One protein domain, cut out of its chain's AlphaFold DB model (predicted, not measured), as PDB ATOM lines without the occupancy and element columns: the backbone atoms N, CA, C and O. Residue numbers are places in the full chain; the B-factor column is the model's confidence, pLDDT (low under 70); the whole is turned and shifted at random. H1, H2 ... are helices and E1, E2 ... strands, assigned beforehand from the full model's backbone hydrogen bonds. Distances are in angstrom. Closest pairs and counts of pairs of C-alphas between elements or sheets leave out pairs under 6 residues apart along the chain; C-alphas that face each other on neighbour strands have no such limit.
ATOM      1  N   THR A  21      32.599 -33.515 -40.788       83.50
ATOM      2  CA  THR A  21      33.169 -34.325 -41.882       83.50
ATOM      3  C   THR A  21      32.471 -35.669 -42.046       83.50
ATOM      4  O   THR A  21      32.784 -36.419 -42.963       83.50
ATOM      5  N   SER A  22      31.544 -35.995 -41.143       91.00
ATOM      6  CA  SER A  22      30.743 -37.213 -41.202       91.00
ATOM      7  C   SER A  22      29.472 -36.930 -41.981       91.00
ATOM      8  O   SER A  22      28.744 -36.010 -41.616       91.00
ATOM      9  N   ILE A  23      29.194 -37.712 -43.016       91.62
ATOM     10  CA  ILE A  23      27.911 -37.693 -43.721       91.62
ATOM     11  C   ILE A  23      27.180 -38.967 -43.293       91.62
ATOM     12  O   ILE A  23      27.784 -40.039 -43.284       91.62
ATOM     13  N   LEU A  24      25.928 -38.833 -42.853       91.69
ATOM     14  CA  LEU A  24      25.071 -39.979 -42.548       91.69
ATOM     15  C   LEU A  24      24.793 -40.776 -43.831       91.69
ATOM     16  O   LEU A  24      24.872 -40.195 -44.910       91.69
ATOM     17  N   PRO A  25      24.459 -42.074 -43.745       93.00
ATOM     18  CA  PRO A  25      23.928 -42.783 -44.906       93.00
ATOM     19  C   PRO A  25      22.626 -42.133 -45.389       93.00
ATOM     20  O   PRO A  25      22.058 -41.278 -44.704       93.00
ATOM     21  N   SER A  26      22.130 -42.560 -46.549       92.25
ATOM     22  CA  SER A  26      20.799 -42.160 -46.995       92.25
ATOM     23  C   SER A  26      19.738 -42.643 -46.004       92.25
ATOM     24  O   SER A  26      19.883 -43.709 -45.397       92.25
ATOM     25  N   TRP A  27      18.646 -41.898 -45.859       91.25
ATOM     26  CA  TRP A  27      17.480 -42.376 -45.127       91.25
ATOM     27  C   TRP A  27      16.910 -43.645 -45.774       91.25
ATOM     28  O   TRP A  27      17.076 -43.913 -46.969       91.25
ATOM     29  N   SER A  28      16.198 -44.427 -44.971       92.69
ATOM     30  CA  SER A  28      15.486 -45.613 -45.429       92.69
ATOM     31  C   SER A  28      14.408 -45.247 -46.450       92.69
ATOM     32  O   SER A  28      13.725 -44.227 -46.325       92.69
ATOM     33  N   SER A  29      14.193 -46.124 -47.429       90.56
ATOM     34  CA  SER A  29      13.058 -46.039 -48.352       90.56
ATOM     35  C   SER A  29      11.704 -46.205 -47.650       90.56
ATOM     36  O   SER A  29      10.679 -45.834 -48.218       90.56
ATOM     37  N   GLU A  30      11.685 -46.711 -46.413       90.19
ATOM     38  CA  GLU A  30      10.485 -46.801 -45.574       90.19
ATOM     39  C   GLU A  30      10.066 -45.454 -44.968       90.19
ATOM     40  O   GLU A  30       8.982 -45.337 -44.385       90.19
ATOM     41  N   MET A  31      10.904 -44.419 -45.103       89.69
ATOM     42  CA  MET A  31      10.600 -43.087 -44.605       89.69
ATOM     43  C   MET A  31       9.322 -42.547 -45.255       89.69
ATOM     44  O   MET A  31       9.213 -42.365 -46.468       89.69
ATOM     45  N   LYS A  32       8.330 -42.252 -44.413       87.06
ATOM     46  CA  LYS A  32       7.063 -41.679 -44.865       87.06
ATOM     47  C   LYS A  32       7.210 -40.183 -45.116       87.06
ATOM     48  O   LYS A  32       7.715 -39.435 -44.277       87.06
ATOM     49  N   HIS A  33       6.669 -39.748 -46.245       84.75
ATOM     50  CA  HIS A  33       6.560 -38.342 -46.608       84.75
ATOM     51  C   HIS A  33       5.088 -38.002 -46.836       84.75
ATOM     52  O   HIS A  33       4.416 -38.658 -47.634       84.75
ATOM     53  N   TYR A  34       4.585 -36.979 -46.148       82.00
ATOM     54  CA  TYR A  34       3.246 -36.457 -46.398       82.00
ATOM     55  C   TYR A  34       3.306 -35.279 -47.348       82.00
ATOM     56  O   TYR A  34       3.938 -34.267 -47.053       82.00
ATOM     57  N   TYR A  35       2.598 -35.399 -48.459       78.25
ATOM     58  CA  TYR A  35       2.471 -34.342 -49.450       78.25
ATOM     59  C   TYR A  35       1.145 -33.610 -49.250       78.25
ATOM     60  O   TYR A  35       0.119 -34.239 -48.978       78.25
ATOM     61  N   PHE A  36       1.154 -32.285 -49.383       73.75
ATOM     62  CA  PHE A  36      -0.087 -31.518 -49.352       73.75
ATOM     63  C   PHE A  36      -0.909 -31.818 -50.612       73.75
ATOM     64  O   PHE A  36      -0.423 -31.673 -51.732       73.75
ATOM     65  N   ILE A  37      -2.174 -32.215 -50.426       69.56
ATOM     66  CA  ILE A  37      -3.110 -32.575 -51.513       69.56
ATOM     67  C   ILE A  37      -3.281 -31.422 -52.517       69.56
ATOM     68  O   ILE A  37      -3.543 -31.647 -53.695       69.56
ATOM     69  N   THR A  38      -3.106 -30.183 -52.061       69.81
ATOM     70  CA  THR A  38      -3.219 -28.966 -52.868       69.81
ATOM     71  C   THR A  38      -2.017 -28.702 -53.782       69.81
ATOM     72  O   THR A  38      -2.098 -27.795 -54.599       69.81
ATOM     73  N   GLU A  39      -0.921 -29.459 -53.665       64.38
ATOM     74  CA  GLU A  39       0.352 -29.195 -54.364       64.38
ATOM     75  C   GLU A  39       0.893 -30.421 -55.131       64.38
ATOM     76  O   GLU A  39       2.099 -30.583 -55.318       64.38
ATOM     77  N   THR A  40       0.016 -31.318 -55.591       58.34
ATOM     78  CA  THR A  40       0.398 -32.612 -56.197       58.34
ATOM     79  C   THR A  40       1.283 -32.519 -57.445       58.34
ATOM     80  O   THR A  40       2.072 -33.430 -57.681       58.34
ATOM     81  N   ASN A  41       1.203 -31.437 -58.222       61.25
ATOM     82  CA  ASN A  41       1.909 -31.303 -59.508       61.25
ATOM     83  C   ASN A  41       3.146 -30.406 -59.454       61.25
ATOM     84  O   ASN A  41       3.700 -30.027 -60.482       61.25
ATOM     85  N   ASP A  42       3.547 -30.011 -58.256       59.19
ATOM     86  CA  ASP A  42       4.183 -28.720 -58.083       59.19
ATOM     87  C   ASP A  42       5.679 -28.872 -57.709       59.19
ATOM     88  O   ASP A  42       6.371 -27.910 -57.415       59.19
ATOM     89  N   GLN A  43       6.257 -30.075 -57.744       64.88
ATOM     90  CA  GLN A  43       7.668 -30.302 -57.387       64.88
ATOM     91  C   GLN A  43       8.642 -29.372 -58.142       64.88
ATOM     92  O   GLN A  43       8.494 -29.123 -59.338       64.88
ATOM     93  N   CYS A  44       9.656 -28.846 -57.442       66.12
ATOM     94  CA  CYS A  44      10.689 -28.029 -58.079       66.12
ATOM     95  C   CYS A  44      11.399 -28.846 -59.168       66.12
ATOM     96  O   CYS A  44      12.059 -29.832 -58.858       66.12
ATOM     97  N   SER A  45      11.336 -28.410 -60.425       63.88
ATOM     98  CA  SER A  45      11.929 -29.133 -61.560       63.88
ATOM     99  C   SER A  45      13.460 -29.241 -61.514       63.88
ATOM    100  O   SER A  45      14.035 -30.030 -62.258       63.88
ATOM    101  N   ILE A  46      14.119 -28.455 -60.655       62.16
ATOM    102  CA  ILE A  46      15.581 -28.414 -60.527       62.16
ATOM    103  C   ILE A  46      16.067 -29.292 -59.372       62.16
ATOM    104  O   ILE A  46      16.945 -30.126 -59.562       62.16
ATOM    105  N   CYS A  47      15.533 -29.094 -58.164       62.28
ATOM    106  CA  CYS A  47      16.007 -29.799 -56.968       62.28
ATOM    107  C   CYS A  47      15.046 -30.879 -56.461       62.28
ATOM    108  O   CYS A  47      15.396 -31.612 -55.545       62.28
ATOM    109  N   ASN A  48      13.841 -30.980 -57.028       62.19
ATOM    110  CA  ASN A  48      12.773 -31.892 -56.616       62.19
ATOM    111  C   ASN A  48      12.316 -31.754 -55.148       62.19
ATOM    112  O   ASN A  48      11.624 -32.617 -54.613       62.19
ATOM    113  N   ILE A  49      12.683 -30.655 -54.481       63.69
ATOM    114  CA  ILE A  49      12.304 -30.361 -53.095       63.69
ATOM    115  C   ILE A  49      11.029 -29.508 -53.123       63.69
ATOM    116  O   ILE A  49      11.052 -28.396 -53.655       63.69
ATOM    117  N   ARG A  50       9.919 -29.994 -52.547       67.31
ATOM    118  CA  ARG A  50       8.727 -29.170 -52.266       67.31
ATOM    119  C   ARG A  50       7.969 -29.628 -51.018       67.31
ATOM    120  O   ARG A  50       8.176 -30.750 -50.559       67.31
ATOM    121  N   GLY A  51       7.145 -28.711 -50.491       66.06
ATOM    122  CA  GLY A  51       6.321 -28.774 -49.283       66.06
ATOM    123  C   GLY A  51       5.784 -30.162 -48.983       66.06
ATOM    124  O   GLY A  51       4.721 -30.567 -49.443       66.06
ATOM    125  N   ARG A  52       6.550 -30.887 -48.184       74.44
ATOM    126  CA  ARG A  52       6.165 -32.168 -47.627       74.44
ATOM    127  C   ARG A  52       6.514 -32.154 -46.154       74.44
ATOM    128  O   ARG A  52       7.496 -31.531 -45.749       74.44
ATOM    129  N   ILE A  53       5.699 -32.826 -45.361       79.38
ATOM    130  CA  ILE A  53       6.015 -33.084 -43.966       79.38
ATOM    131  C   ILE A  53       6.757 -34.410 -43.942       79.38
ATOM    132  O   ILE A  53       6.210 -35.460 -44.285       79.38
ATOM    133  N   ASP A  54       8.026 -34.333 -43.577       82.88
ATOM    134  CA  ASP A  54       8.858 -35.503 -43.374       82.88
ATOM    135  C   ASP A  54       8.552 -36.101 -41.995       82.88
ATOM    136  O   ASP A  54       8.476 -35.373 -41.003       82.88
ATOM    137  N   TYR A  55       8.382 -37.426 -41.921       84.56
ATOM    138  CA  TYR A  55       8.419 -38.125 -40.635       84.56
ATOM    139  C   TYR A  55       9.780 -37.914 -39.940       84.56
ATOM    140  O   TYR A  55      10.743 -37.486 -40.586       84.56
ATOM    141  N   PRO A  56       9.903 -38.277 -38.646       87.38
ATOM    142  CA  PRO A  56      11.198 -38.596 -38.054       87.38
ATOM    143  C   PRO A  56      12.076 -39.382 -39.032       87.38
ATOM    144  O   PRO A  56      11.579 -40.247 -39.756       87.38
ATOM    145  N   TYR A  57      13.365 -39.068 -39.088       89.81
ATOM    146  CA  TYR A  57      14.274 -39.676 -40.058       89.81
ATOM    147  C   TYR A  57      14.365 -41.178 -39.814       89.81
ATOM    148  O   TYR A  57      14.621 -41.587 -38.684       89.81
ATOM    149  N   HIS A  58      14.131 -41.988 -40.845       92.69
ATOM    150  CA  HIS A  58      14.286 -43.439 -40.755       92.69
ATOM    151  C   HIS A  58      15.643 -43.822 -41.332       92.69
ATOM    152  O   HIS A  58      15.985 -43.353 -42.413       92.69
ATOM    153  N   TYR A  59      16.392 -44.691 -40.664       92.56
ATOM    154  CA  TYR A  59      17.605 -45.295 -41.214       92.56
ATOM    155  C   TYR A  59      17.554 -46.803 -41.087       92.56
ATOM    156  O   TYR A  59      17.095 -47.318 -40.066       92.56
ATOM    157  N   ASN A  60      18.065 -47.500 -42.100       94.00
ATOM    158  CA  ASN A  60      18.218 -48.943 -42.013       94.00
ATOM    159  C   ASN A  60      19.320 -49.265 -41.006       94.00
ATOM    160  O   ASN A  60      20.392 -48.649 -41.003       94.00
ATOM    161  N   LYS A  61      19.065 -50.260 -40.167       92.69
ATOM    162  CA  LYS A  61      19.985 -50.701 -39.126       92.69
ATOM    163  C   LYS A  61      21.351 -51.078 -39.691       92.69
ATOM    164  O   LYS A  61      22.366 -50.625 -39.168       92.69
ATOM    165  N   ILE A  62      21.366 -51.823 -40.796       93.44
ATOM    166  CA  ILE A  62      22.594 -52.261 -41.475       93.44
ATOM    167  C   ILE A  62      23.447 -51.058 -41.902       93.44
ATOM    168  O   ILE A  62      24.657 -51.055 -41.679       93.44
ATOM    169  N   ASP A  63      22.828 -50.012 -42.457       92.12
ATOM    170  CA  ASP A  63      23.550 -48.833 -42.947       92.12
ATOM    171  C   ASP A  63      24.205 -48.058 -41.798       92.12
ATOM    172  O   ASP A  63      25.338 -47.587 -41.931       92.12
ATOM    173  N   ILE A  64      23.521 -47.964 -40.654       90.00
ATOM    174  CA  ILE A  64      24.030 -47.314 -39.437       90.00
ATOM    175  C   ILE A  64      25.130 -48.141 -38.767       90.00
ATOM    176  O   ILE A  64      26.110 -47.577 -38.281       90.00
ATOM    177  N   GLU A  65      24.999 -49.467 -38.748       90.19
ATOM    178  CA  GLU A  65      26.025 -50.365 -38.210       90.19
ATOM    179  C   GLU A  65      27.309 -50.326 -39.054       90.19
ATOM    180  O   GLU A  65      28.412 -50.345 -38.505       90.19
ATOM    181  N   GLN A  66      27.180 -50.207 -40.380       90.19
ATOM    182  CA  GLN A  66      28.311 -50.081 -41.304       90.19
ATOM    183  C   GLN A  66      28.910 -48.668 -41.341       90.19
ATOM    184  O   GLN A  66      30.105 -48.518 -41.600       90.19
ATOM    185  N   ASN A  67      28.109 -47.637 -41.048       85.19
ATOM    186  CA  ASN A  67      28.526 -46.235 -41.023       85.19
ATOM    187  C   ASN A  67      28.222 -45.605 -39.655       85.19
ATOM    188  O   ASN A  67      27.247 -44.858 -39.517       85.19
ATOM    189  N   PRO A  68      29.055 -45.875 -38.632       80.19
ATOM    190  CA  PRO A  68      28.790 -45.418 -37.277       80.19
ATOM    191  C   PRO A  68      28.612 -43.898 -37.185       80.19
ATOM    192  O   PRO A  68      29.469 -43.119 -37.615       80.19
ATOM    193  N   ILE A  69      27.512 -43.486 -36.554       84.25
ATOM    194  CA  ILE A  69      27.178 -42.084 -36.285       84.25
ATOM    195  C   ILE A  69      28.271 -41.459 -35.405       84.25
ATOM    196  O   ILE A  69      28.562 -41.941 -34.307       84.25
ATOM    197  N   LYS A  70      28.863 -40.352 -35.864       89.81
ATOM    198  CA  LYS A  70      29.834 -39.563 -35.089       89.81
ATOM    199  C   LYS A  70      29.119 -38.544 -34.204       89.81
ATOM    200  O   LYS A  70      27.899 -38.452 -34.183       89.81
ATOM    201  N   ASP A  71      29.875 -37.733 -33.478       89.38
ATOM    202  CA  ASP A  71      29.288 -36.683 -32.637       89.38
ATOM    203  C   ASP A  71      28.602 -35.573 -33.427       89.38
ATOM    204  O   ASP A  71      27.650 -34.971 -32.936       89.38
ATOM    205  N   ILE A  72      29.082 -35.315 -34.643       88.88
ATOM    206  CA  ILE A  72      28.607 -34.246 -35.513       88.88
ATOM    207  C   ILE A  72      28.567 -34.802 -36.931       88.88
ATOM    208  O   ILE A  72      29.603 -35.181 -37.483       88.88
ATOM    209  N   ASN A  73      27.372 -34.866 -37.504       89.69
ATOM    210  CA  ASN A  73      27.121 -35.462 -38.809       89.69
ATOM    211  C   ASN A  73      26.303 -34.519 -39.681       89.69
ATOM    212  O   ASN A  73      25.616 -33.634 -39.180       89.69
ATOM    213  N   ILE A  74      26.373 -34.732 -40.984       90.88
ATOM    214  CA  ILE A  74      25.598 -34.036 -42.002       90.88
ATOM    215  C   ILE A  74      24.593 -35.035 -42.564       90.88
ATOM    216  O   ILE A  74      24.968 -36.157 -42.900       90.88
ATOM    217  N   LEU A  75      23.327 -34.640 -42.658       89.88
ATOM    218  CA  LEU A  75      22.310 -35.425 -43.350       89.88
ATOM    219  C   LEU A  75      22.659 -35.507 -44.844       89.88
ATOM    220  O   LEU A  75      22.927 -34.476 -45.459       89.88
ATOM    221  N   GLN A  76      22.635 -36.704 -45.433       91.31
ATOM    222  CA  GLN A  76      22.948 -36.882 -46.854       91.31
ATOM    223  C   GLN A  76      21.947 -36.169 -47.768       91.31
ATOM    224  O   GLN A  76      22.303 -35.732 -48.859       91.31
ATOM    225  N   GLU A  77      20.703 -36.019 -47.334       88.25
ATOM    226  CA  GLU A  77      19.646 -35.400 -48.114       88.25
ATOM    227  C   GLU A  77      19.528 -33.898 -47.891       88.25
ATOM    228  O   GLU A  77      19.775 -33.354 -46.810       88.25
ATOM    229  N   TRP A  78      19.077 -33.225 -48.946       86.62
ATOM    230  CA  TRP A  78      18.754 -31.811 -48.908       86.62
ATOM    231  C   TRP A  78      17.414 -31.567 -48.213       86.62
ATOM    232  O   TRP A  78      16.404 -32.216 -48.497       86.62
ATOM    233  N   LYS A  79      17.389 -30.552 -47.355       83.75
ATOM    234  CA  LYS A  79      16.180 -29.932 -46.810       83.75
ATOM    235  C   LYS A  79      16.041 -28.517 -47.340       83.75
ATOM    236  O   LYS A  79      17.011 -27.913 -47.781       83.75
ATOM    237  N   SER A  80      14.833 -27.973 -47.254       80.75
ATOM    238  CA  SER A  80      14.566 -26.559 -47.508       80.75
ATOM    239  C   SER A  80      13.819 -25.963 -46.326       80.75
ATOM    240  O   SER A  80      12.936 -26.601 -45.759       80.75
ATOM    241  N   ASN A  81      14.171 -24.735 -45.955       77.19
ATOM    242  CA  ASN A  81      13.403 -23.920 -45.009       77.19
ATOM    243  C   ASN A  81      12.468 -22.928 -45.731       77.19
ATOM    244  O   ASN A  81      11.982 -21.981 -45.118       77.19
ATOM    245  N   GLY A  82      12.269 -23.104 -47.042       74.44
ATOM    246  CA  GLY A  82      11.505 -22.202 -47.904       74.44
ATOM    247  C   GLY A  82      12.320 -21.058 -48.517       74.44
ATOM    248  O   GLY A  82      11.848 -20.445 -49.468       74.44
ATOM    249  N   GLN A  83      13.537 -20.786 -48.031       78.06
ATOM    250  CA  GLN A  83      14.411 -19.731 -48.566       78.06
ATOM    251  C   GLN A  83      15.655 -20.287 -49.266       78.06
ATOM    252  O   GLN A  83      16.077 -19.749 -50.287       78.06
ATOM    253  N   TRP A  84      16.234 -21.372 -48.752       80.94
ATOM    254  CA  TRP A  84      17.369 -22.052 -49.374       80.94
ATOM    255  C   TRP A  84      17.366 -23.544 -49.058       80.94
ATOM    256  O   TRP A  84      16.780 -23.996 -48.069       80.94
ATOM    257  N   ALA A  85      18.056 -24.304 -49.906       83.81
ATOM    258  CA  ALA A  85      18.357 -25.701 -49.650       83.81
ATOM    259  C   ALA A  85      19.607 -25.817 -48.765       83.81
ATOM    260  O   ALA A  85      20.561 -25.056 -48.921       83.81
ATOM    261  N   TYR A  86      19.608 -26.758 -47.829       86.62
ATOM    262  CA  TYR A  86      20.738 -27.036 -46.946       86.62
ATOM    263  C   TYR A  86      20.768 -28.513 -46.549       86.62
ATOM    264  O   TYR A  86      19.744 -29.193 -46.604       86.62
ATOM    265  N   HIS A  87      21.927 -28.992 -46.104       87.94
ATOM    266  CA  HIS A  87      22.041 -30.271 -45.410       87.94
ATOM    267  C   HIS A  87      21.995 -30.040 -43.892       87.94
ATOM    268  O   HIS A  87      22.862 -29.339 -43.361       87.94
ATOM    269  N   PRO A  88      20.993 -30.579 -43.177       86.75
ATOM    270  CA  PRO A  88      20.932 -30.510 -41.720       86.75
ATOM    271  C   PRO A  88      22.166 -31.092 -41.025       86.75
ATOM    272  O   PRO A  88      22.761 -32.062 -41.493       86.75
ATOM    273  N   ILE A  89      22.501 -30.533 -39.858       87.00
ATOM    274  CA  ILE A  89      23.540 -31.062 -38.968       87.00
ATOM    275  C   ILE A  89      22.876 -31.879 -37.856       87.00
ATOM    276  O   ILE A  89      21.992 -31.382 -37.163       87.00
ATOM    277  N   PHE A  90      23.346 -33.109 -37.663       85.88
ATOM    278  CA  PHE A  90      22.895 -34.053 -36.644       85.88
ATOM    279  C   PHE A  90      23.955 -34.228 -35.562       85.88
ATOM    280  O   PHE A  90      25.080 -34.651 -35.843       85.88
ATOM    281  N   LEU A  91      23.582 -33.930 -34.317       86.75
ATOM    282  CA  LEU A  91      24.441 -34.129 -33.153       86.75
ATOM    283  C   LEU A  91      24.111 -35.454 -32.470       86.75
ATOM    284  O   LEU A  91      22.942 -35.770 -32.246       86.75
ATOM    285  N   SER A  92      25.138 -36.215 -32.089       87.50
ATOM    286  CA  SER A  92      24.924 -37.402 -31.261       87.50
ATOM    287  C   SER A  92      24.350 -36.993 -29.902       87.50
ATOM    288  O   SER A  92      24.683 -35.934 -29.356       87.50
ATOM    289  N   LYS A  93      23.526 -37.864 -29.308       86.62
ATOM    290  CA  LYS A  93      23.014 -37.652 -27.946       86.62
ATOM    291  C   LYS A  93      24.159 -37.404 -26.958       86.62
ATOM    292  O   LYS A  93      24.104 -36.454 -26.188       86.62
ATOM    293  N   ARG A  94      25.220 -38.214 -27.031       90.19
ATOM    294  CA  ARG A  94      26.396 -38.100 -26.156       90.19
ATOM    295  C   ARG A  94      27.061 -36.726 -26.260       90.19
ATOM    296  O   ARG A  94      27.413 -36.146 -25.240       90.19
ATOM    297  N   PHE A  95      27.238 -36.207 -27.475       88.88
ATOM    298  CA  PHE A  95      27.850 -34.896 -27.667       88.88
ATOM    299  C   PHE A  95      26.948 -33.771 -27.167       88.88
ATOM    300  O   PHE A  95      27.422 -32.858 -26.501       88.88
ATOM    301  N   ARG A  96      25.638 -33.860 -27.415       86.88
ATOM    302  CA  ARG A  96      24.665 -32.914 -26.857       86.88
ATOM    303  C   ARG A  96      24.712 -32.885 -25.331       86.88
ATOM    304  O   ARG A  96      24.763 -31.798 -24.765       86.88
ATOM    305  N   ASP A  97      24.702 -34.053 -24.693       90.44
ATOM    306  CA  ASP A  97      24.770 -34.165 -23.235       90.44
ATOM    307  C   ASP A  97      26.043 -33.476 -22.715       90.44
ATOM    308  O   ASP A  97      25.960 -32.618 -21.842       90.44
ATOM    309  N   LEU A  98      27.193 -33.704 -23.364       91.88
ATOM    310  CA  LEU A  98      28.443 -33.006 -23.043       91.88
ATOM    311  C   LEU A  98      28.315 -31.474 -23.158       91.88
ATOM    312  O   LEU A  98      28.822 -30.751 -22.299       91.88
ATOM    313  N   LEU A  99      27.657 -30.955 -24.199       88.12
ATOM    314  CA  LEU A  99      27.445 -29.510 -24.356       88.12
ATOM    315  C   LEU A  99      26.544 -28.934 -23.251       88.12
ATOM    316  O   LEU A  99      26.764 -27.802 -22.819       88.12
ATOM    317  N   ILE A 100      25.541 -29.691 -22.805       88.94
ATOM    318  CA  ILE A 100      24.641 -29.293 -21.715       88.94
ATOM    319  C   ILE A 100      25.387 -29.297 -20.382       88.94
ATOM    320  O   ILE A 100      25.345 -28.298 -19.663       88.94
ATOM    321  N   ASP A 101      26.128 -30.365 -20.093       94.31
ATOM    322  CA  ASP A 101      26.890 -30.532 -18.850       94.31
ATOM    323  C   ASP A 101      27.956 -29.439 -18.675       94.31
ATOM    324  O   ASP A 101      28.265 -29.025 -17.559       94.31
ATOM    325  N   ASN A 102      28.485 -28.916 -19.787       92.81
ATOM    326  CA  ASN A 102      29.441 -27.807 -19.797       92.81
ATOM    327  C   ASN A 102      28.778 -26.418 -19.890       92.81
ATOM    328  O   ASN A 102      29.471 -25.414 -20.056       92.81
ATOM    329  N   GLY A 103      27.446 -26.329 -19.820       88.25
ATOM    330  CA  GLY A 103      26.707 -25.063 -19.853       88.25
ATOM    331  C   GLY A 103      26.778 -24.314 -21.191       88.25
ATOM    332  O   GLY A 103      26.520 -23.110 -21.238       88.25
ATOM    333  N   ILE A 104      27.134 -24.999 -22.283       86.50
ATOM    334  CA  ILE A 104      27.242 -24.410 -23.628       86.50
ATOM    335  C   ILE A 104      25.847 -24.203 -24.237       86.50
ATOM    336  O   ILE A 104      25.590 -23.176 -24.872       86.50
ATOM    337  N   THR A 105      24.944 -25.162 -24.018       86.38
ATOM    338  CA  THR A 105      23.535 -25.146 -24.447       86.38
ATOM    339  C   THR A 105      22.625 -25.623 -23.313       86.38
ATOM    340  O   THR A 105      23.094 -26.201 -22.337       86.38
ATOM    341  N   ARG A 106      21.312 -25.402 -23.431       84.50
ATOM    342  CA  ARG A 106      20.303 -25.936 -22.501       84.50
ATOM    343  C   ARG A 106      19.647 -27.206 -23.048       84.50
ATOM    344  O   ARG A 106      19.662 -27.438 -24.257       84.50
ATOM    345  N   ASP A 107      19.022 -27.989 -22.163       85.81
ATOM    346  CA  ASP A 107      18.149 -29.113 -22.544       85.81
ATOM    347  C   ASP A 107      16.795 -28.584 -23.049       85.81
ATOM    348  O   ASP A 107      15.805 -28.571 -22.321       85.81
ATOM    349  N   VAL A 108      16.754 -28.099 -24.292       79.06
ATOM    350  CA  VAL A 108      15.502 -27.677 -24.937       79.06
ATOM    351  C   VAL A 108      14.953 -28.804 -25.805       79.06
ATOM    352  O   VAL A 108      15.684 -29.411 -26.589       79.06
ATOM    353  N   ARG A 109      13.652 -29.083 -25.654       77.38
ATOM    354  CA  ARG A 109      12.925 -30.136 -26.392       77.38
ATOM    355  C   ARG A 109      11.826 -29.601 -27.306       77.38
ATOM    356  O   ARG A 109      11.229 -30.366 -28.051       77.38
ATOM    357  N   ASN A 110      11.543 -28.304 -27.234       78.19
ATOM    358  CA  ASN A 110      10.480 -27.657 -27.987       78.19
ATOM    359  C   ASN A 110      10.970 -26.306 -28.518       78.19
ATOM    360  O   ASN A 110      11.340 -25.433 -27.739       78.19
ATOM    361  N   MET A 111      10.957 -26.135 -29.841       75.00
ATOM    362  CA  MET A 111      11.422 -24.907 -30.496       75.00
ATOM    363  C   MET A 111      10.461 -23.730 -30.297       75.00
ATOM    364  O   MET A 111      10.842 -22.582 -30.496       75.00
ATOM    365  N   TYR A 112       9.220 -24.023 -29.904       81.00
ATOM    366  CA  TYR A 112       8.188 -23.038 -29.592       81.00
ATOM    367  C   TYR A 112       8.156 -22.670 -28.105       81.00
ATOM    368  O   TYR A 112       7.284 -21.918 -27.677       81.00
ATOM    369  N   ASP A 113       9.072 -23.209 -27.295       79.50
ATOM    370  CA  ASP A 113       9.229 -22.770 -25.912       79.50
ATOM    371  C   ASP A 113       9.719 -21.315 -25.892       79.50
ATOM    372  O   ASP A 113      10.668 -20.963 -26.594       79.50
ATOM    373  N   ASN A 114       9.119 -20.471 -25.049       80.12
ATOM    374  CA  ASN A 114       9.535 -19.073 -24.869       80.12
ATOM    375  C   ASN A 114      11.010 -18.939 -24.450       80.12
ATOM    376  O   ASN A 114      11.622 -17.882 -24.601       80.12
ATOM    377  N   ASN A 115      11.586 -20.006 -23.899       77.50
ATOM    378  CA  ASN A 115      12.980 -20.069 -23.520       77.50
ATOM    379  C   ASN A 115      13.911 -20.463 -24.665       77.50
ATOM    380  O   ASN A 115      15.115 -20.371 -24.436       77.50
ATOM    381  N   TYR A 116      13.426 -20.869 -25.842       79.06
ATOM    382  CA  TYR A 116      14.263 -21.217 -26.992       79.06
ATOM    383  C   TYR A 116      15.052 -19.992 -27.475       79.06
ATOM    384  O   TYR A 116      14.505 -18.928 -27.764       79.06
ATOM    385  N   LYS A 117      16.378 -20.118 -27.514       79.19
ATOM    386  CA  LYS A 117      17.320 -19.079 -27.942       79.19
ATOM    387  C   LYS A 117      18.256 -19.641 -28.998       79.19
ATOM    388  O   LYS A 117      18.410 -20.842 -29.158       79.19
ATOM    389  N   SER A 118      18.989 -18.743 -29.647       76.38
ATOM    390  CA  SER A 118      19.907 -19.041 -30.753       76.38
ATOM    391  C   SER A 118      21.037 -20.039 -30.457       76.38
ATOM    392  O   SER A 118      21.786 -20.371 -31.367       76.38
ATOM    393  N   LYS A 119      21.236 -20.445 -29.198       75.25
ATOM    394  CA  LYS A 119      22.254 -21.427 -28.794       75.25
ATOM    395  C   LYS A 119      21.674 -22.804 -28.492       75.25
ATOM    396  O   LYS A 119      22.457 -23.718 -28.269       75.25
ATOM    397  N   ASP A 120      20.351 -22.928 -28.424       78.75
ATOM    398  CA  ASP A 120      19.722 -24.196 -28.094       78.75
ATOM    399  C   ASP A 120      19.587 -25.061 -29.343       78.75
ATOM    400  O   ASP A 120      19.243 -24.577 -30.420       78.75
ATOM    401  N   TRP A 121      19.846 -26.352 -29.176       73.88
ATOM    402  CA  TRP A 121      19.799 -27.337 -30.251       73.88
ATOM    403  C   TRP A 121      18.645 -28.305 -29.994       73.88
ATOM    404  O   TRP A 121      18.577 -28.916 -28.921       73.88
ATOM    405  N   LEU A 122      17.739 -28.429 -30.968       71.75
ATOM    406  CA  LEU A 122      16.612 -29.354 -30.884       71.75
ATOM    407  C   LEU A 122      17.053 -30.801 -31.103       71.75
ATOM    408  O   LEU A 122      18.017 -31.062 -31.821       71.75
ATOM    409  N   PHE A 123      16.323 -31.735 -30.496       69.31
ATOM    410  CA  PHE A 123      16.497 -33.157 -30.761       69.31
ATOM    411  C   PHE A 123      15.433 -33.613 -31.753       69.31
ATOM    412  O   PHE A 123      14.250 -33.643 -31.413       69.31
ATOM    413  N   ASP A 124      15.867 -33.980 -32.954       74.38
ATOM    414  CA  ASP A 124      15.004 -34.665 -33.905       74.38
ATOM    415  C   ASP A 124      15.094 -36.172 -33.646       74.38
ATOM    416  O   ASP A 124      16.196 -36.734 -33.668       74.38
ATOM    417  N   PRO A 125      13.969 -36.852 -33.362       77.19
ATOM    418  CA  PRO A 125      13.985 -38.293 -33.220       77.19
ATOM    419  C   PRO A 125      14.390 -38.945 -34.544       77.19
ATOM    420  O   PRO A 125      13.988 -38.524 -35.631       77.19
ATOM    421  N   VAL A 126      15.165 -40.013 -34.413       84.81
ATOM    422  CA  VAL A 126      15.566 -40.884 -35.510       84.81
ATOM    423  C   VAL A 126      15.002 -42.269 -35.223       84.81
ATOM    424  O   VAL A 126      15.073 -42.750 -34.091       84.81
ATOM    425  N   ILE A 127      14.418 -42.890 -36.238       88.38
ATOM    426  CA  ILE A 127      13.856 -44.235 -36.190       88.38
ATOM    427  C   ILE A 127      14.829 -45.167 -36.905       88.38
ATOM    428  O   ILE A 127      15.276 -44.881 -38.012       88.38
ATOM    429  N   ILE A 128      15.166 -46.278 -36.259       89.81
ATOM    430  CA  ILE A 128      15.948 -47.342 -36.881       89.81
ATOM    431  C   ILE A 128      14.969 -48.421 -37.331       89.81
ATOM    432  O   ILE A 128      14.181 -48.899 -36.514       89.81
ATOM    433  N   VAL A 129      15.003 -48.748 -38.619       92.38
ATOM    434  CA  VAL A 129      14.227 -49.836 -39.230       92.38
ATOM    435  C   VAL A 129      15.152 -51.004 -39.557       92.38
ATOM    436  O   VAL A 129      16.356 -50.794 -39.734       92.38
TER     437      VAL A 129
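Overview. This is residues 21 to 129 of the 130 residues of an uncharacterized protein of Lysinibacillus telephonicus (UniProt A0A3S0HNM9). Look for little regular structure: three separate strand pairs among long loops, parallel E3 and E6, antiparallel hairpin E4 and E5 nearest the middle, and antiparallel hairpin E1 and E2 toward one end, with helices H1 and H2 farthest from the middle. The 109 printed residues, 35 in named elements, are mixed, running E1 E2 E3 H1 E4 E5 H2 E6. The whole is only just loose, close to compact, with radius of gyration of the C-alphas 15.8 A and spans 48 by 39 by 23 A.

Along the chain. Find C-alpha 57 at (14.274, -39.676, -40.058), beginning E3, residues 57 to 60, 10.3 A; E6, residues 126 to 129, 9.8 A, ends with C-alpha 129 at (14.227, -49.836, -39.230). Then find E1, 33 to 35; E2, 52 to 54; H1, 61 to 66; E4, 72 to 74; E5, 89 to 91; H2, 93 to 101, 12.2 A.

Arrangement. Within hydrogen-bond range find N 59 and O 127 of E3 and E6, 2.9 A; N 34 and O 53 of E1 and E2, 2.9 A; N 73 and O 90 of E4 and E5, 2.8 A; and every O i to N i+4 pair in H1 and H2. E2 runs on into E3 at 57 degrees. E1 and E6 are apart.

Size, cuts and confidence. The farthest C-alphas, Asn 41 and Asn 102, are 48.4 A apart. The printed part has no cut; links E1 to E2, E4 to E5 and H2 to E6 are long. pLDDT is under 70 at residues 37 to 51 and 123.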